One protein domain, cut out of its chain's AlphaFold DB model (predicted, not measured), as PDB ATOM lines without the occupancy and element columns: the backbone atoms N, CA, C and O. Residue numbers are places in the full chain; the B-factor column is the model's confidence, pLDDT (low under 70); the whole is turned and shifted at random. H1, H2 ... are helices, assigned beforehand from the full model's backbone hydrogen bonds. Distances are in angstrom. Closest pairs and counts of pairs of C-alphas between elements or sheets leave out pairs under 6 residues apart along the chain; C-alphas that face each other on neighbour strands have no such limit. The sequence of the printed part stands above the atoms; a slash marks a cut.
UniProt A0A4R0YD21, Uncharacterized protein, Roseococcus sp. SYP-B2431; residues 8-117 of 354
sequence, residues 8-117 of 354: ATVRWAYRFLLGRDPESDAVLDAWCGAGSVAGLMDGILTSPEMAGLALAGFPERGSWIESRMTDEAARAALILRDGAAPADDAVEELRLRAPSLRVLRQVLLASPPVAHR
ATOM      1  N   ALA A   8     144.980 185.995 235.532       95.75
ATOM      2  CA  ALA A   8     144.584 185.357 234.280       95.75
ATOM      3  C   ALA A   8     143.222 184.655 234.397       95.75
ATOM      4  O   ALA A   8     142.357 184.833 233.538       95.75
ATOM      5  N   THR A   9     142.991 183.924 235.492       96.38
ATOM      6  CA  THR A   9     141.719 183.231 235.751       96.38
ATOM      7  C   THR A   9     140.573 184.228 235.894       96.38
ATOM      8  O   THR A   9     139.515 184.035 235.297       96.38
ATOM      9  N   VAL A  10     140.787 185.334 236.617       96.88
ATOM     10  CA  VAL A  10     139.771 186.392 236.765       96.88
ATOM     11  C   VAL A  10     139.437 187.018 235.408       96.88
ATOM     12  O   VAL A  10     138.265 187.153 235.058       96.88
ATOM     13  N   ARG A  11     140.451 187.343 234.598       96.75
ATOM     14  CA  ARG A  11     140.252 187.909 233.255       96.75
ATOM     15  C   ARG A  11     139.449 186.971 232.354       96.75
ATOM     16  O   ARG A  11     138.505 187.408 231.696       96.75
ATOM     17  N   TRP A  12     139.789 185.684 232.344       97.19
ATOM     18  CA  TRP A  12     139.060 184.682 231.568       97.19
ATOM     19  C   TRP A  12     137.646 184.431 232.098       97.19
ATOM     20  O   TRP A  12     136.748 184.208 231.290       97.19
ATOM     21  N   ALA A  13     137.401 184.559 233.405       96.44
ATOM     22  CA  ALA A  13     136.049 184.502 233.960       96.44
ATOM     23  C   ALA A  13     135.163 185.619 233.395       96.44
ATOM     24  O   ALA A  13     134.075 185.338 232.895       96.44
ATOM     25  N   TYR A  14     135.644 186.865 233.383       95.50
ATOM     26  CA  TYR A  14     134.917 187.989 232.780       95.50
ATOM     27  C   TYR A  14     134.670 187.763 231.283       95.50
ATOM     28  O   TYR A  14     133.555 187.954 230.797       95.50
ATOM     29  N   ARG A  15     135.668 187.266 230.550       94.88
ATOM     30  CA  ARG A  15     135.519 186.979 229.117       94.88
ATOM     31  C   ARG A  15     134.496 185.881 228.856       94.88
ATOM     32  O   ARG A  15     133.544 186.092 228.110       94.88
ATOM     33  N   PHE A  16     134.637 184.716 229.477       95.06
ATOM     34  CA  PHE A  16     133.739 183.601 229.197       95.06
ATOM     35  C   PHE A  16     132.328 183.834 229.730       95.06
ATOM     36  O   PHE A  16     131.358 183.599 229.010       95.06
ATOM     37  N   LEU A  17     132.203 184.320 230.961       93.81
ATOM     38  CA  LEU A  17     130.908 184.457 231.617       93.81
ATOM     39  C   LEU A  17     130.217 185.760 231.202       93.81
ATOM     40  O   LEU A  17     129.060 185.731 230.788       93.81
ATOM     41  N   LEU A  18     130.932 186.888 231.228       92.69
ATOM     42  CA  LEU A  18     130.357 188.208 230.938       92.69
ATOM     43  C   LEU A  18     130.549 188.676 229.486       92.69
ATOM     44  O   LEU A  18     129.963 189.670 229.061       92.69
ATOM     45  N   GLY A  19     131.349 187.964 228.690       91.31
ATOM     46  CA  GLY A  19     131.621 188.340 227.304       91.31
ATOM     47  C   GLY A  19     132.570 189.533 227.161       91.31
ATOM     48  O   GLY A  19     132.711 190.051 226.065       91.31
ATOM     49  N   ARG A  20     133.215 190.028 228.218       92.00
ATOM     50  CA  ARG A  20     134.018 191.264 228.153       92.00
ATOM     51  C   ARG A  20     135.280 191.177 228.993       92.00
ATOM     52  O   ARG A  20     135.426 190.271 229.802       92.00
ATOM     53  N   ASP A  21     136.181 192.135 228.815       93.50
ATOM     54  CA  ASP A  21     137.290 192.321 229.745       93.50
ATOM     55  C   ASP A  21     136.803 192.945 231.074       93.50
ATOM     56  O   ASP A  21     135.772 193.637 231.099       93.50
ATOM     57  N   PRO A  22     137.527 192.711 232.186       93.38
ATOM     58  CA  PRO A  22     137.361 193.483 233.413       93.38
ATOM     59  C   PRO A  22     137.554 194.980 233.159       93.38
ATOM     60  O   PRO A  22     138.336 195.385 232.303       93.38
ATOM     61  N   GLU A  23     136.863 195.805 233.936       93.12
ATOM     62  CA  GLU A  23     136.811 197.259 233.763       93.12
ATOM     63  C   GLU A  23     138.165 197.931 234.015       93.12
ATOM     64  O   GLU A  23     138.442 198.996 233.469       93.12
ATOM     65  N   SER A  24     138.993 197.340 234.880       95.56
ATOM     66  CA  SER A  24     140.324 197.842 235.223       95.56
ATOM     67  C   SER A  24     141.158 196.783 235.943       95.56
ATOM     68  O   SER A  24     140.620 195.810 236.476       95.56
ATOM     69  N   ASP A  25     142.467 197.019 236.043       95.62
ATOM     70  CA  ASP A  25     143.365 196.182 236.847       95.62
ATOM     71  C   ASP A  25     142.999 196.201 238.343       95.62
ATOM     72  O   ASP A  25     143.159 195.196 239.027       95.62
ATOM     73  N   ALA A  26     142.379 197.277 238.844       95.38
ATOM     74  CA  ALA A  26     141.896 197.333 240.226       95.38
ATOM     75  C   ALA A  26     140.806 196.281 240.520       95.38
ATOM     76  O   ALA A  26     140.732 195.761 241.634       95.38
ATOM     77  N   VAL A  27     139.978 195.931 239.527       93.31
ATOM     78  CA  VAL A  27     138.987 194.844 239.647       93.31
ATOM     79  C   VAL A  27     139.690 193.486 239.721       93.31
ATOM     80  O   VAL A  27     139.295 192.636 240.520       93.31
ATOM     81  N   LEU A  28     140.752 193.290 238.930       94.94
ATOM     82  CA  LEU A  28     141.577 192.079 238.986       94.94
ATOM     83  C   LEU A  28     142.232 191.930 240.364       94.94
ATOM     84  O   LEU A  28     142.109 190.871 240.982       94.94
ATOM     85  N   ASP A  29     142.861 192.992 240.864       94.12
ATOM     86  CA  ASP A  29     143.540 193.003 242.160       94.12
ATOM     87  C   ASP A  29     142.571 192.741 243.317       94.12
ATOM     88  O   ASP A  29     142.886 191.971 244.227       94.12
ATOM     89  N   ALA A  30     141.364 193.315 243.266       92.88
ATOM     90  CA  ALA A  30     140.330 193.077 244.268       92.88
ATOM     91  C   ALA A  30     139.929 191.593 244.338       92.88
ATOM     92  O   ALA A  30     139.899 191.008 245.427       92.88
ATOM     93  N   TRP A  31     139.688 190.955 243.187       94.56
ATOM     94  CA  TRP A  31     139.376 189.525 243.131       94.56
ATOM     95  C   TRP A  31     140.549 188.650 243.581       94.56
ATOM     96  O   TRP A  31     140.345 187.707 244.344       94.56
ATOM     97  N   CYS A  32     141.778 188.974 243.173       94.00
ATOM     98  CA  CYS A  32     142.972 188.216 243.558       94.00
ATOM     99  C   CYS A  32     143.330 188.379 245.048       94.00
ATOM    100  O   CYS A  32     143.924 187.484 245.655       94.00
ATOM    101  N   GLY A  33     142.988 189.525 245.648       87.69
ATOM    102  CA  GLY A  33     143.295 189.860 247.037       87.69
ATOM    103  C   GLY A  33     142.344 189.242 248.063       87.69
ATOM    104  O   GLY A  33     142.794 188.873 249.148       87.69
ATOM    105  N   ALA A  34     141.058 189.114 247.731       77.06
ATOM    106  CA  ALA A  34     140.015 188.699 248.677       77.06
ATOM    107  C   ALA A  34     139.212 187.460 248.240       77.06
ATOM    108  O   ALA A  34     138.419 186.936 249.024       77.06
ATOM    109  N   GLY A  35     139.375 187.002 246.997       84.75
ATOM    110  CA  GLY A  35     138.506 186.004 246.387       84.75
ATOM    111  C   GLY A  35     139.043 184.574 246.406       84.75
ATOM    112  O   GLY A  35     140.228 184.300 246.585       84.75
ATOM    113  N   SER A  36     138.124 183.651 246.144       93.56
ATOM    114  CA  SER A  36     138.394 182.277 245.719       93.56
ATOM    115  C   SER A  36     137.707 182.051 244.374       93.56
ATOM    116  O   SER A  36     136.792 182.800 244.033       93.56
ATOM    117  N   VAL A  37     138.081 181.009 243.629       93.00
ATOM    118  CA  VAL A  37     137.385 180.648 242.377       93.00
ATOM    119  C   VAL A  37     135.879 180.503 242.604       93.00
ATOM    120  O   VAL A  37     135.089 181.065 241.853       93.00
ATOM    121  N   ALA A  38     135.473 179.839 243.690       92.06
ATOM    122  CA  ALA A  38     134.066 179.694 244.049       92.06
ATOM    123  C   ALA A  38     133.379 181.047 244.307       92.06
ATOM    124  O   ALA A  38     132.271 181.264 243.821       92.06
ATOM    125  N   GLY A  39     134.041 181.959 245.029       93.38
ATOM    126  CA  GLY A  39     133.521 183.302 245.307       93.38
ATOM    127  C   GLY A  39     133.455 184.200 244.068       93.38
ATOM    128  O   GLY A  39     132.489 184.936 243.905       93.38
ATOM    129  N   LEU A  40     134.437 184.102 243.167       94.56
ATOM    130  CA  LEU A  40     134.428 184.770 241.863       94.56
ATOM    131  C   LEU A  40     133.259 184.280 241.006       94.56
ATOM    132  O   LEU A  40     132.490 185.084 240.484       94.56
ATOM    133  N   MET A  41     133.113 182.958 240.894       94.44
ATOM    134  CA  MET A  41     132.014 182.335 240.163       94.44
ATOM    135  C   MET A  41     130.664 182.745 240.740       94.44
ATOM    136  O   MET A  41     129.773 183.096 239.979       94.44
ATOM    137  N   ASP A  42     130.510 182.725 242.066       93.12
ATOM    138  CA  ASP A  42     129.278 183.161 242.721       93.12
ATOM    139  C   ASP A  42     128.977 184.629 242.437       93.12
ATOM    140  O   ASP A  42     127.937 184.926 241.861       93.12
ATOM    141  N   GLY A  43     129.927 185.526 242.709       93.69
ATOM    142  CA  GLY A  43     129.735 186.958 242.503       93.69
ATOM    143  C   GLY A  43     129.387 187.323 241.060       93.69
ATOM    144  O   GLY A  43     128.521 188.168 240.840       93.69
ATOM    145  N   ILE A  44     130.007 186.667 240.070       94.75
ATOM    146  CA  ILE A  44     129.652 186.857 238.658       94.75
ATOM    147  C   ILE A  44     128.276 186.254 238.366       94.75
ATOM    148  O   ILE A  44     127.427 186.947 237.807       94.75
ATOM    149  N   LEU A  45     128.033 184.990 238.725       92.50
ATOM    150  CA  LEU A  45     126.815 184.276 238.333       92.50
ATOM    151  C   LEU A  45     125.546 184.848 238.976       92.50
ATOM    152  O   LEU A  45     124.485 184.808 238.357       92.50
ATOM    153  N   THR A  46     125.653 185.428 240.174       90.81
ATOM    154  CA  THR A  46     124.541 186.102 240.859       90.81
ATOM    155  C   THR A  46     124.434 187.591 240.523       90.81
ATOM    156  O   THR A  46     123.573 188.281 241.071       90.81
ATOM    157  N   SER A  47     125.309 188.128 239.667       91.62
ATOM    158  CA  SER A  47     125.291 189.553 239.330       91.62
ATOM    159  C   SER A  47     124.082 189.930 238.453       91.62
ATOM    160  O   SER A  47     123.650 189.139 237.607       91.62
ATOM    161  N   PRO A  48     123.564 191.172 238.565       86.62
ATOM    162  CA  PRO A  48     122.550 191.688 237.642       86.62
ATOM    163  C   PRO A  48     123.005 191.682 236.176       86.62
ATOM    164  O   PRO A  48     122.188 191.516 235.273       86.62
ATOM    165  N   GLU A  49     124.309 191.842 235.935       89.88
ATOM    166  CA  GLU A  49     124.882 191.782 234.590       89.88
ATOM    167  C   GLU A  49     124.777 190.374 233.999       89.88
ATOM    168  O   GLU A  49     124.306 190.230 232.871       89.88
ATOM    169  N   MET A  50     125.145 189.336 234.760       90.75
ATOM    170  CA  MET A  50     124.969 187.951 234.324       90.75
ATOM    171  C   MET A  50     123.503 187.643 234.048       90.75
ATOM    172  O   MET A  50     123.199 187.010 233.039       90.75
ATOM    173  N   ALA A  51     122.593 188.123 234.900       82.44
ATOM    174  CA  ALA A  51     121.170 188.001 234.631       82.44
ATOM    175  C   ALA A  51     120.831 188.612 233.269       82.44
ATOM    176  O   ALA A  51     120.347 187.890 232.402       82.44
ATOM    177  N   GLY A  52     121.183 189.879 233.032       77.81
ATOM    178  CA  GLY A  52     120.968 190.552 231.748       77.81
ATOM    179  C   GLY A  52     121.599 189.839 230.544       77.81
ATOM    180  O   GLY A  52     120.998 189.803 229.472       77.81
ATOM    181  N   LEU A  53     122.773 189.225 230.701       83.94
ATOM    182  CA  LEU A  53     123.429 188.456 229.639       83.94
ATOM    183  C   LEU A  53     122.745 187.123 229.363       83.94
ATOM    184  O   LEU A  53     122.557 186.784 228.196       83.94
ATOM    185  N   ALA A  54     122.340 186.398 230.407       79.56
ATOM    186  CA  ALA A  54     121.528 185.198 230.267       79.56
ATOM    187  C   ALA A  54     120.203 185.530 229.563       79.56
ATOM    188  O   ALA A  54     119.796 184.798 228.663       79.56
ATOM    189  N   LEU A  55     119.591 186.681 229.883       66.94
ATOM    190  CA  LEU A  55     118.402 187.186 229.181       66.94
ATOM    191  C   LEU A  55     118.671 187.487 227.704       66.94
ATOM    192  O   LEU A  55     117.825 187.224 226.857       66.94
ATOM    193  N   ALA A  56     119.844 188.029 227.385       67.50
ATOM    194  CA  ALA A  56     120.235 188.362 226.019       67.50
ATOM    195  C   ALA A  56     120.750 187.152 225.210       67.50
ATOM    196  O   ALA A  56     121.212 187.330 224.084       67.50
ATOM    197  N   GLY A  57     120.711 185.934 225.766       73.00
ATOM    198  CA  GLY A  57     121.216 184.730 225.101       73.00
ATOM    199  C   GLY A  57     122.742 184.679 224.995       73.00
ATOM    200  O   GLY A  57     123.270 184.115 224.042       73.00
ATOM    201  N   PHE A  58     123.449 185.275 225.959       82.56
ATOM    202  CA  PHE A  58     124.911 185.328 226.028       82.56
ATOM    203  C   PHE A  58     125.555 185.903 224.759       82.56
ATOM    204  O   PHE A  58     126.393 185.230 224.150       82.56
ATOM    205  N   PRO A  59     125.240 187.156 224.372       73.62
ATOM    206  CA  PRO A  59     125.818 187.759 223.178       73.62
ATOM    207  C   PRO A  59     127.346 187.703 223.239       73.62
ATOM    208  O   PRO A  59     127.955 187.894 224.298       73.62
ATOM    209  N   GLU A  60     127.964 187.401 222.104       74.12
ATOM    210  CA  GLU A  60     129.414 187.438 221.969       74.12
ATOM    211  C   GLU A  60     129.860 188.899 221.902       74.12
ATOM    212  O   GLU A  60     129.349 189.679 221.100       74.12
ATOM    213  N   ARG A  61     130.783 189.294 222.781       73.50
ATOM    214  CA  ARG A  61     131.313 190.657 222.846       73.50
ATOM    215  C   ARG A  61     132.845 190.600 222.855       73.50
ATOM    216  O   ARG A  61     133.446 189.700 223.437       73.50
ATOM    217  N   GLY A  62     133.473 191.574 222.200       73.44
ATOM    218  CA  GLY A  62     134.930 191.719 222.133       73.44
ATOM    219  C   GLY A  62     135.615 190.870 221.053       73.44
ATOM    220  O   GLY A  62     135.225 189.743 220.770       73.44
ATOM    221  N   SER A  63     136.690 191.413 220.475       78.94
ATOM    222  CA  SER A  63     137.473 190.778 219.398       78.94
ATOM    223  C   SER A  63     138.216 189.509 219.831       78.94
ATOM    224  O   SER A  63     138.648 188.714 218.998       78.94
ATOM    225  N   TRP A  64     138.350 189.276 221.140       83.75
ATOM    226  CA  TRP A  64     139.007 188.089 221.681       83.75
ATOM    227  C   TRP A  64     138.269 186.792 221.312       83.75
ATOM    228  O   TRP A  64     138.924 185.767 221.154       83.75
ATOM    229  N   ILE A  65     136.942 186.813 221.125       87.00
ATOM    230  CA  ILE A  65     136.139 185.605 220.850       87.00
ATOM    231  C   ILE A  65     136.506 184.934 219.516       87.00
ATOM    232  O   ILE A  65     136.349 183.722 219.355       87.00
ATOM    233  N   GLU A  66     137.036 185.720 218.574       81.69
ATOM    234  CA  GLU A  66     137.473 185.276 217.246       81.69
ATOM    235  C   GLU A  66     138.896 184.702 217.253       81.69
ATOM    236  O   GLU A  66     139.353 184.134 216.259       81.69
ATOM    237  N   SER A  67     139.611 184.829 218.373       84.81
ATOM    238  CA  SER A  67     140.982 184.348 218.494       84.81
ATOM    239  C   SER A  67     141.037 182.830 218.694       84.81
ATOM    240  O   SER A  67     140.088 182.179 219.150       84.81
ATOM    241  N   ARG A  68     142.188 182.243 218.345       88.62
ATOM    242  CA  ARG A  68     142.448 180.817 218.577       88.62
ATOM    243  C   ARG A  68     142.473 180.510 220.073       88.62
ATOM    244  O   ARG A  68     142.862 181.345 220.886       88.62
ATOM    245  N   MET A  69     142.097 179.280 220.403       91.38
ATOM    246  CA  MET A  69     142.229 178.735 221.749       91.38
ATOM    247  C   MET A  69     143.690 178.785 222.237       91.38
ATOM    248  O   MET A  69     144.596 178.404 221.493       91.38
ATOM    249  N   THR A  70     143.905 179.181 223.497       94.75
ATOM    250  CA  THR A  70     145.213 179.146 224.179       94.75
ATOM    251  C   THR A  70     145.189 178.202 225.384       94.75
ATOM    252  O   THR A  70     144.124 177.921 225.936       94.75
ATOM    253  N   ASP A  71     146.363 177.736 225.823       96.19
ATOM    254  CA  ASP A  71     146.489 176.890 227.023       96.19
ATOM    255  C   ASP A  71     145.998 177.611 228.283       96.19
ATOM    256  O   ASP A  71     145.308 177.020 229.109       96.19
ATOM    257  N   GLU A  72     146.305 178.904 228.412       96.62
ATOM    258  CA  GLU A  72     145.850 179.741 229.527       96.62
ATOM    259  C   GLU A  72     144.315 179.813 229.587       96.62
ATOM    260  O   GLU A  72     143.725 179.638 230.652       96.62
ATOM    261  N   ALA A  73     143.660 179.998 228.436       96.69
ATOM    262  CA  ALA A  73     142.205 180.054 228.328       96.69
ATOM    263  C   ALA A  73     141.551 178.711 228.695       96.69
ATOM    264  O   ALA A  73     140.571 178.676 229.444       96.69
ATOM    265  N   ALA A  74     142.113 177.605 228.200       97.06
ATOM    266  CA  ALA A  74     141.643 176.258 228.507       97.06
ATOM    267  C   ALA A  74     141.816 175.921 229.999       97.06
ATOM    268  O   ALA A  74     140.876 175.429 230.623       97.06
ATOM    269  N   ARG A  75     142.970 176.253 230.596       97.69
ATOM    270  CA  ARG A  75     143.200 176.084 232.040       97.69
ATOM    271  C   ARG A  75     142.207 176.890 232.862       97.69
ATOM    272  O   ARG A  75     141.575 176.328 233.749       97.69
ATOM    273  N   ALA A  76     142.019 178.169 232.539       97.06
ATOM    274  CA  ALA A  76     141.066 179.013 233.247       97.06
ATOM    275  C   ALA A  76     139.636 178.462 233.154       97.06
ATOM    276  O   ALA A  76     138.944 178.405 234.165       97.06
ATOM    277  N   ALA A  77     139.191 177.994 231.982       96.38
ATOM    278  CA  ALA A  77     137.865 177.390 231.840       96.38
ATOM    279  C   ALA A  77     137.688 176.131 232.705       96.38
ATOM    280  O   ALA A  77     136.638 175.967 233.325       96.38
ATOM    281  N   LEU A  78     138.706 175.270 232.789       96.56
ATOM    282  CA  LEU A  78     138.680 174.092 233.662       96.56
ATOM    283  C   LEU A  78     138.678 174.481 235.145       96.56
ATOM    284  O   LEU A  78     137.876 173.943 235.899       96.56
ATOM    285  N   ILE A  79     139.482 175.473 235.549       95.94
ATOM    286  CA  ILE A  79     139.473 176.009 236.920       95.94
ATOM    287  C   ILE A  79     138.081 176.545 237.276       95.94
ATOM    288  O   ILE A  79     137.562 176.245 238.346       95.94
ATOM    289  N   LEU A  80     137.445 177.304 236.379       95.06
ATOM    290  CA  LEU A  80     136.105 177.858 236.603       95.06
ATOM    291  C   LEU A  80     135.024 176.770 236.681       95.06
ATOM    292  O   LEU A  80     134.066 176.918 237.439       95.06
ATOM    293  N   ARG A  81     135.168 175.687 235.907       94.31
ATOM    294  CA  ARG A  81     134.226 174.560 235.882       94.31
ATOM    295  C   ARG A  81     134.369 173.659 237.109       94.31
ATOM    296  O   ARG A  81     133.366 173.313 237.726       94.31
ATOM    297  N   ASP A  82     135.602 173.287 237.434       93.62
ATOM    298  CA  ASP A  82     135.911 172.204 238.373       93.62
ATOM    299  C   ASP A  82     136.378 172.727 239.741       93.62
ATOM    300  O   ASP A  82     136.405 171.983 240.720       93.62
ATOM    301  N   GLY A  83     136.721 174.015 239.837       92.25
ATOM    302  CA  GLY A  83     137.160 174.666 241.074       92.25
ATOM    303  C   GLY A  83     138.571 174.285 241.529       92.25
ATOM    304  O   GLY A  83     138.936 174.611 242.656       92.25
ATOM    305  N   ALA A  84     139.348 173.600 240.684       92.00
ATOM    306  CA  ALA A  84     140.690 173.110 240.988       92.00
ATOM    307  C   ALA A  84     141.626 173.226 239.775       92.00
ATOM    308  O   ALA A  84     141.174 173.319 238.631       92.00
ATOM    309  N   ALA A  85     142.937 173.197 240.027       93.06
ATOM    310  CA  ALA A  85     143.948 173.190 238.977       93.06
ATOM    311  C   ALA A  85     143.808 171.940 238.072       93.06
ATOM    312  O   ALA A  85     143.790 170.817 238.584       93.06
ATOM    313  N   PRO A  86     143.713 172.103 236.740       95.19
ATOM    314  CA  PRO A  86     143.560 170.983 235.819       95.19
ATOM    315  C   PRO A  86     144.891 170.282 235.544       95.19
ATOM    316  O   PRO A  86     145.942 170.922 235.479       95.19
ATOM    317  N   ALA A  87     144.822 168.975 235.297       96.94
ATOM    318  CA  ALA A  87     145.935 168.216 234.742       96.94
ATOM    319  C   ALA A  87     146.170 168.580 233.260       96.94
ATOM    320  O   ALA A  87     145.255 169.014 232.556       96.94
ATOM    321  N   ASP A  88     147.408 168.431 232.787       97.31
ATOM    322  CA  ASP A  88     147.813 168.863 231.440       97.31
ATOM    323  C   ASP A  88     147.102 168.084 230.321       97.31
ATOM    324  O   ASP A  88     146.795 168.641 229.268       97.31
ATOM    325  N   ASP A  89     146.781 166.816 230.566       97.44
ATOM    326  CA  ASP A  89     146.004 165.971 229.660       97.44
ATOM    327  C   ASP A  89     144.558 166.467 229.500       97.44
ATOM    328  O   ASP A  89     144.046 166.520 228.380       97.44
ATOM    329  N   ALA A  90     143.922 166.920 230.584       96.81
ATOM    330  CA  ALA A  90     142.588 167.517 230.545       96.81
ATOM    331  C   ALA A  90     142.562 168.841 229.759       96.81
ATOM    332  O   ALA A  90     141.583 169.140 229.069       96.81
ATOM    333  N   VAL A  91     143.640 169.631 229.840       97.06
ATOM    334  CA  VAL A  91     143.800 170.859 229.043       97.06
ATOM    335  C   VAL A  91     143.865 170.513 227.558       97.06
ATOM    336  O   VAL A  91     143.149 171.119 226.758       97.06
ATOM    337  N   GLU A  92     144.674 169.522 227.186       96.44
ATOM    338  CA  GLU A  92     144.828 169.117 225.789       96.44
ATOM    339  C   GLU A  92     143.538 168.499 225.221       96.44
ATOM    340  O   GLU A  92     143.116 168.861 224.120       96.44
ATOM    341  N   GLU A  93     142.832 167.659 225.990       95.81
ATOM    342  CA  GLU A  93     141.526 167.118 225.581       95.81
ATOM    343  C   GLU A  93     140.513 168.240 225.303       95.81
ATOM    344  O   GLU A  93     139.812 168.230 224.285       95.81
ATOM    345  N   LEU A  94     140.442 169.245 226.184       94.62
ATOM    346  CA  LEU A  94     139.520 170.361 226.011       94.62
ATOM    347  C   LEU A  94     139.845 171.180 224.757       94.62
ATOM    348  O   LEU A  94     138.926 171.583 224.044       94.62
ATOM    349  N   ARG A  95     141.127 171.392 224.449       94.88
ATOM    350  CA  ARG A  95     141.558 172.104 223.235       94.88
ATOM    351  C   ARG A  95     141.167 171.366 221.959       94.88
ATOM    352  O   ARG A  95     140.758 172.010 220.994       94.88
ATOM    353  N   LEU A  96     141.236 170.034 221.963       91.69
ATOM    354  CA  LEU A  96     140.772 169.213 220.842       91.69
ATOM    355  C   LEU A  96     139.252 169.319 220.649       91.69
ATOM    356  O   LEU A  96     138.771 169.372 219.518       91.69
ATOM    357  N   ARG A  97     138.489 169.382 221.748       88.88
ATOM    358  CA  ARG A  97     137.018 169.477 221.724       88.88
ATOM    359  C   ARG A  97     136.496 170.887 221.440       88.88
ATOM    360  O   ARG A  97     135.393 171.032 220.918       88.88
ATOM    361  N   ALA A  98     137.268 171.913 221.782       92.06
ATOM    362  CA  ALA A  98     136.927 173.316 221.601       92.06
ATOM    363  C   ALA A  98     138.050 174.042 220.836       92.06
ATOM    364  O   ALA A  98     138.895 174.692 221.443       92.06
ATOM    365  N   PRO A  99     138.079 173.991 219.493       89.25
ATOM    366  CA  PRO A  99     139.192 174.549 218.716       89.25
ATOM    367  C   PRO A  99     139.258 176.091 218.715       89.25
ATOM    368  O   PRO A  99     140.228 176.674 218.226       89.25
ATOM    369  N   SER A 100     138.241 176.776 219.246       92.31
ATOM    370  CA  SER A 100     138.173 178.237 219.333       92.31
ATOM    371  C   SER A 100     137.636 178.704 220.685       92.31
ATOM    372  O   SER A 100     136.939 177.964 221.385       92.31
ATOM    373  N   LEU A 101     137.920 179.961 221.036       92.06
ATOM    374  CA  LEU A 101     137.421 180.574 222.272       92.06
ATOM    375  C   LEU A 101     135.892 180.696 222.285       92.06
ATOM    376  O   LEU A 101     135.273 180.532 223.336       92.06
ATOM    377  N   ARG A 102     135.276 180.888 221.110       89.25
ATOM    378  CA  ARG A 102     133.823 180.794 220.916       89.25
ATOM    379  C   ARG A 102     133.265 179.454 221.387       89.25
ATOM    380  O   ARG A 102     132.363 179.423 222.223       89.25
ATOM    381  N   VAL A 103     133.817 178.354 220.873       87.88
ATOM    382  CA  VAL A 103     133.354 177.006 221.231       87.88
ATOM    383  C   VAL A 103     133.635 176.722 222.707       87.88
ATOM    384  O   VAL A 103     132.773 176.184 223.396       87.88
ATOM    385  N   LEU A 104     134.785 177.156 223.236       93.25
ATOM    386  CA  LEU A 104     135.109 176.992 224.656       93.25
ATOM    387  C   LEU A 104     134.085 177.656 225.569       93.25
ATOM    388  O   LEU A 104     133.626 177.050 226.535       93.25
ATOM    389  N   ARG A 105     133.720 178.899 225.252       93.00
ATOM    390  CA  ARG A 105     132.722 179.646 226.012       93.00
ATOM    391  C   ARG A 105     131.393 178.899 226.043       93.00
ATOM    392  O   ARG A 105     130.801 178.768 227.110       93.00
ATOM    393  N   GLN A 106     130.947 178.383 224.899       88.44
ATOM    394  CA  GLN A 106     129.716 177.591 224.812       88.44
ATOM    395  C   GLN A 106     129.803 176.320 225.669       88.44
ATOM    396  O   GLN A 106     128.876 176.035 226.422       88.44
ATOM    397  N   VAL A 107     130.931 175.602 225.621       89.25
ATOM    398  CA  VAL A 107     131.173 174.412 226.456       89.25
ATOM    399  C   VAL A 107     131.128 174.754 227.948       89.25
ATOM    400  O   VAL A 107     130.509 174.022 228.719       89.25
ATOM    401  N   LEU A 108     131.747 175.863 228.368       93.19
ATOM    402  CA  LEU A 108     131.738 176.291 229.768       93.19
ATOM    403  C   LEU A 108     130.329 176.677 230.232       93.19
ATOM    404  O   LEU A 108     129.883 176.189 231.269       93.19
ATOM    405  N   LEU A 109     129.615 177.510 229.468       90.81
ATOM    406  CA  LEU A 109     128.254 177.948 229.804       90.81
ATOM    407  C   LEU A 109     127.258 176.780 229.847       90.81
ATOM    408  O   LEU A 109     126.331 176.798 230.652       90.81
ATOM    409  N   ALA A 110     127.472 175.749 229.024       86.38
ATOM    410  CA  ALA A 110     126.668 174.529 229.015       86.38
ATOM    411  C   ALA A 110     127.076 173.504 230.093       86.38
ATOM    412  O   ALA A 110     126.388 172.499 230.271       86.38
ATOM    413  N   SER A 111     128.189 173.713 230.804       90.19
ATOM    414  CA  SER A 111     128.647 172.764 231.822       90.19
ATOM    415  C   SER A 111     127.703 172.754 233.035       90.19
ATOM    416  O   SER A 111     127.263 173.824 233.456       90.19
ATOM    417  N   PRO A 112     127.407 171.592 233.655       87.94
ATOM    418  CA  PRO A 112     126.471 171.522 234.782       87.94
ATOM    419  C   PRO A 112     126.771 172.492 235.945       87.94
ATOM    420  O   PRO A 112     125.828 173.130 236.418       87.94
ATOM    421  N   PRO A 113     128.038 172.687 236.382       86.19
ATOM    422  CA  PRO A 113     128.361 173.616 237.473       86.19
ATOM    423  C   PRO A 113     127.979 175.074 237.189       86.19
ATOM    424  O   PRO A 113     127.661 175.822 238.113       86.19
ATOM    425  N   VAL A 114     127.998 175.474 235.914       87.88
ATOM    426  CA  VAL A 114     127.620 176.819 235.467       87.88
ATOM    427  C   VAL A 114     126.128 176.859 235.146       87.88
ATOM    428  O   VAL A 114     125.399 177.661 235.723       87.88
ATOM    429  N   ALA A 115     125.653 175.948 234.296       85.12
ATOM    430  CA  ALA A 115     124.289 175.914 233.783       85.12
ATOM    431  C   ALA A 115     123.221 175.858 234.884       85.12
ATOM    432  O   ALA A 115     122.219 176.558 234.785       85.12
ATOM    433  N   HIS A 116     123.435 175.091 235.961       85.12
ATOM    434  CA  HIS A 116     122.475 175.018 237.073       85.12
ATOM    435  C   HIS A 116     122.359 176.314 237.884       85.12
ATOM    436  O   HIS A 116     121.372 176.505 238.591       85.12
ATOM    437  N   ARG A 117     123.364 177.188 237.800       85.56
ATOM    438  CA  ARG A 117     123.423 178.466 238.519       85.56
ATOM    439  C   ARG A 117     123.052 179.649 237.639       85.56
ATOM    440  O   ARG A 117     122.733 180.712 238.165       85.56
TER     441      ARG A 117
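Overview. This is residues 8 to 117 of the 354 residues of an uncharacterized protein of Roseococcus sp. SYP-B2431 (UniProt A0A4R0YD21). You are looking at a compact, rounded ball of short helices with H1 and H6 crossing at its core. H2, H3 and H4 pack on H1, H7 packs across H6, and H8 lies side by side with H6 while it crosses H1; the short H5 packs on H8. The 110 printed residues hold nine named helices, H1 to H9 in chain order, and no named strand: the class is all helix, and the helix packing is mostly crossed, with 2 of 8 pairs at a shallow tilt. The radius of gyration of the C-alphas is 13.0 A, and the spans are 33 by 30 by 27 A.

Arrangement. Start at H1, residues 8 to 18, a hub that touches five helices. At Val 10 it touches H2, residues 25 to 34, about perpendicular at 73 degrees, the closest C-alphas being those of Val 10 and Leu 28, 6.4 A apart. H3, residues 37 to 45, touches H1 at a shallow tilt of 25 degrees, the same way, closest at the C-alphas of Leu 17 and Ile 44, 7.5 A. H4, residues 48 to 55, touches H1 at a steep tilt of 52 degrees, with the C-alphas of Leu 18 and Met 50 closest at 6.4 A. Look next at H6, residues 71 to 82, also a hub touching five: its closest C-alphas to H1 are Thr 9 and Ala 76, 4.9 A, at a steep tilt of 69 degrees, only just short of about perpendicular. H8, residues 101 to 109, touches H6 at a shallow tilt of 8 degrees, the same way, with the C-alphas of Ala 77 and Leu 108 closest at 6.6 A. H7, residues 88 to 97, touches H6 about perpendicular at 82 degrees, closest at Ala 74 and Val 91, 5.8 A between C-alphas. H5, residues 63 to 66, touches H8, and H9, residues 112 to 115, only just touches H6, with 3 pairs of C-alphas within 8 A. Among the pairs apart are H2 and H7. In H1, H2, H3, H4, H6, H7 and H8 every O i to N i+4 pair is within hydrogen-bond range; H5 and H9 are too short for such a pair.

Along the chain. Find C-alpha 8 at (144.584, 185.357, 234.280); from there H1 runs 14.9 A to C-alpha 18. H2 is 14.4 A long, H6 16.2 A and H7 14.5 A. H9 ends at C-alpha 115, (124.289, 175.914, 233.783).

Size, cuts and confidence. The C-alphas of Pro 48 and Asp 89 are farthest apart, 35.7 A. The printed part has no cut, and no link is long. The mean pLDDT of the printed part is 90.5, with residues 55 to 56 under 70.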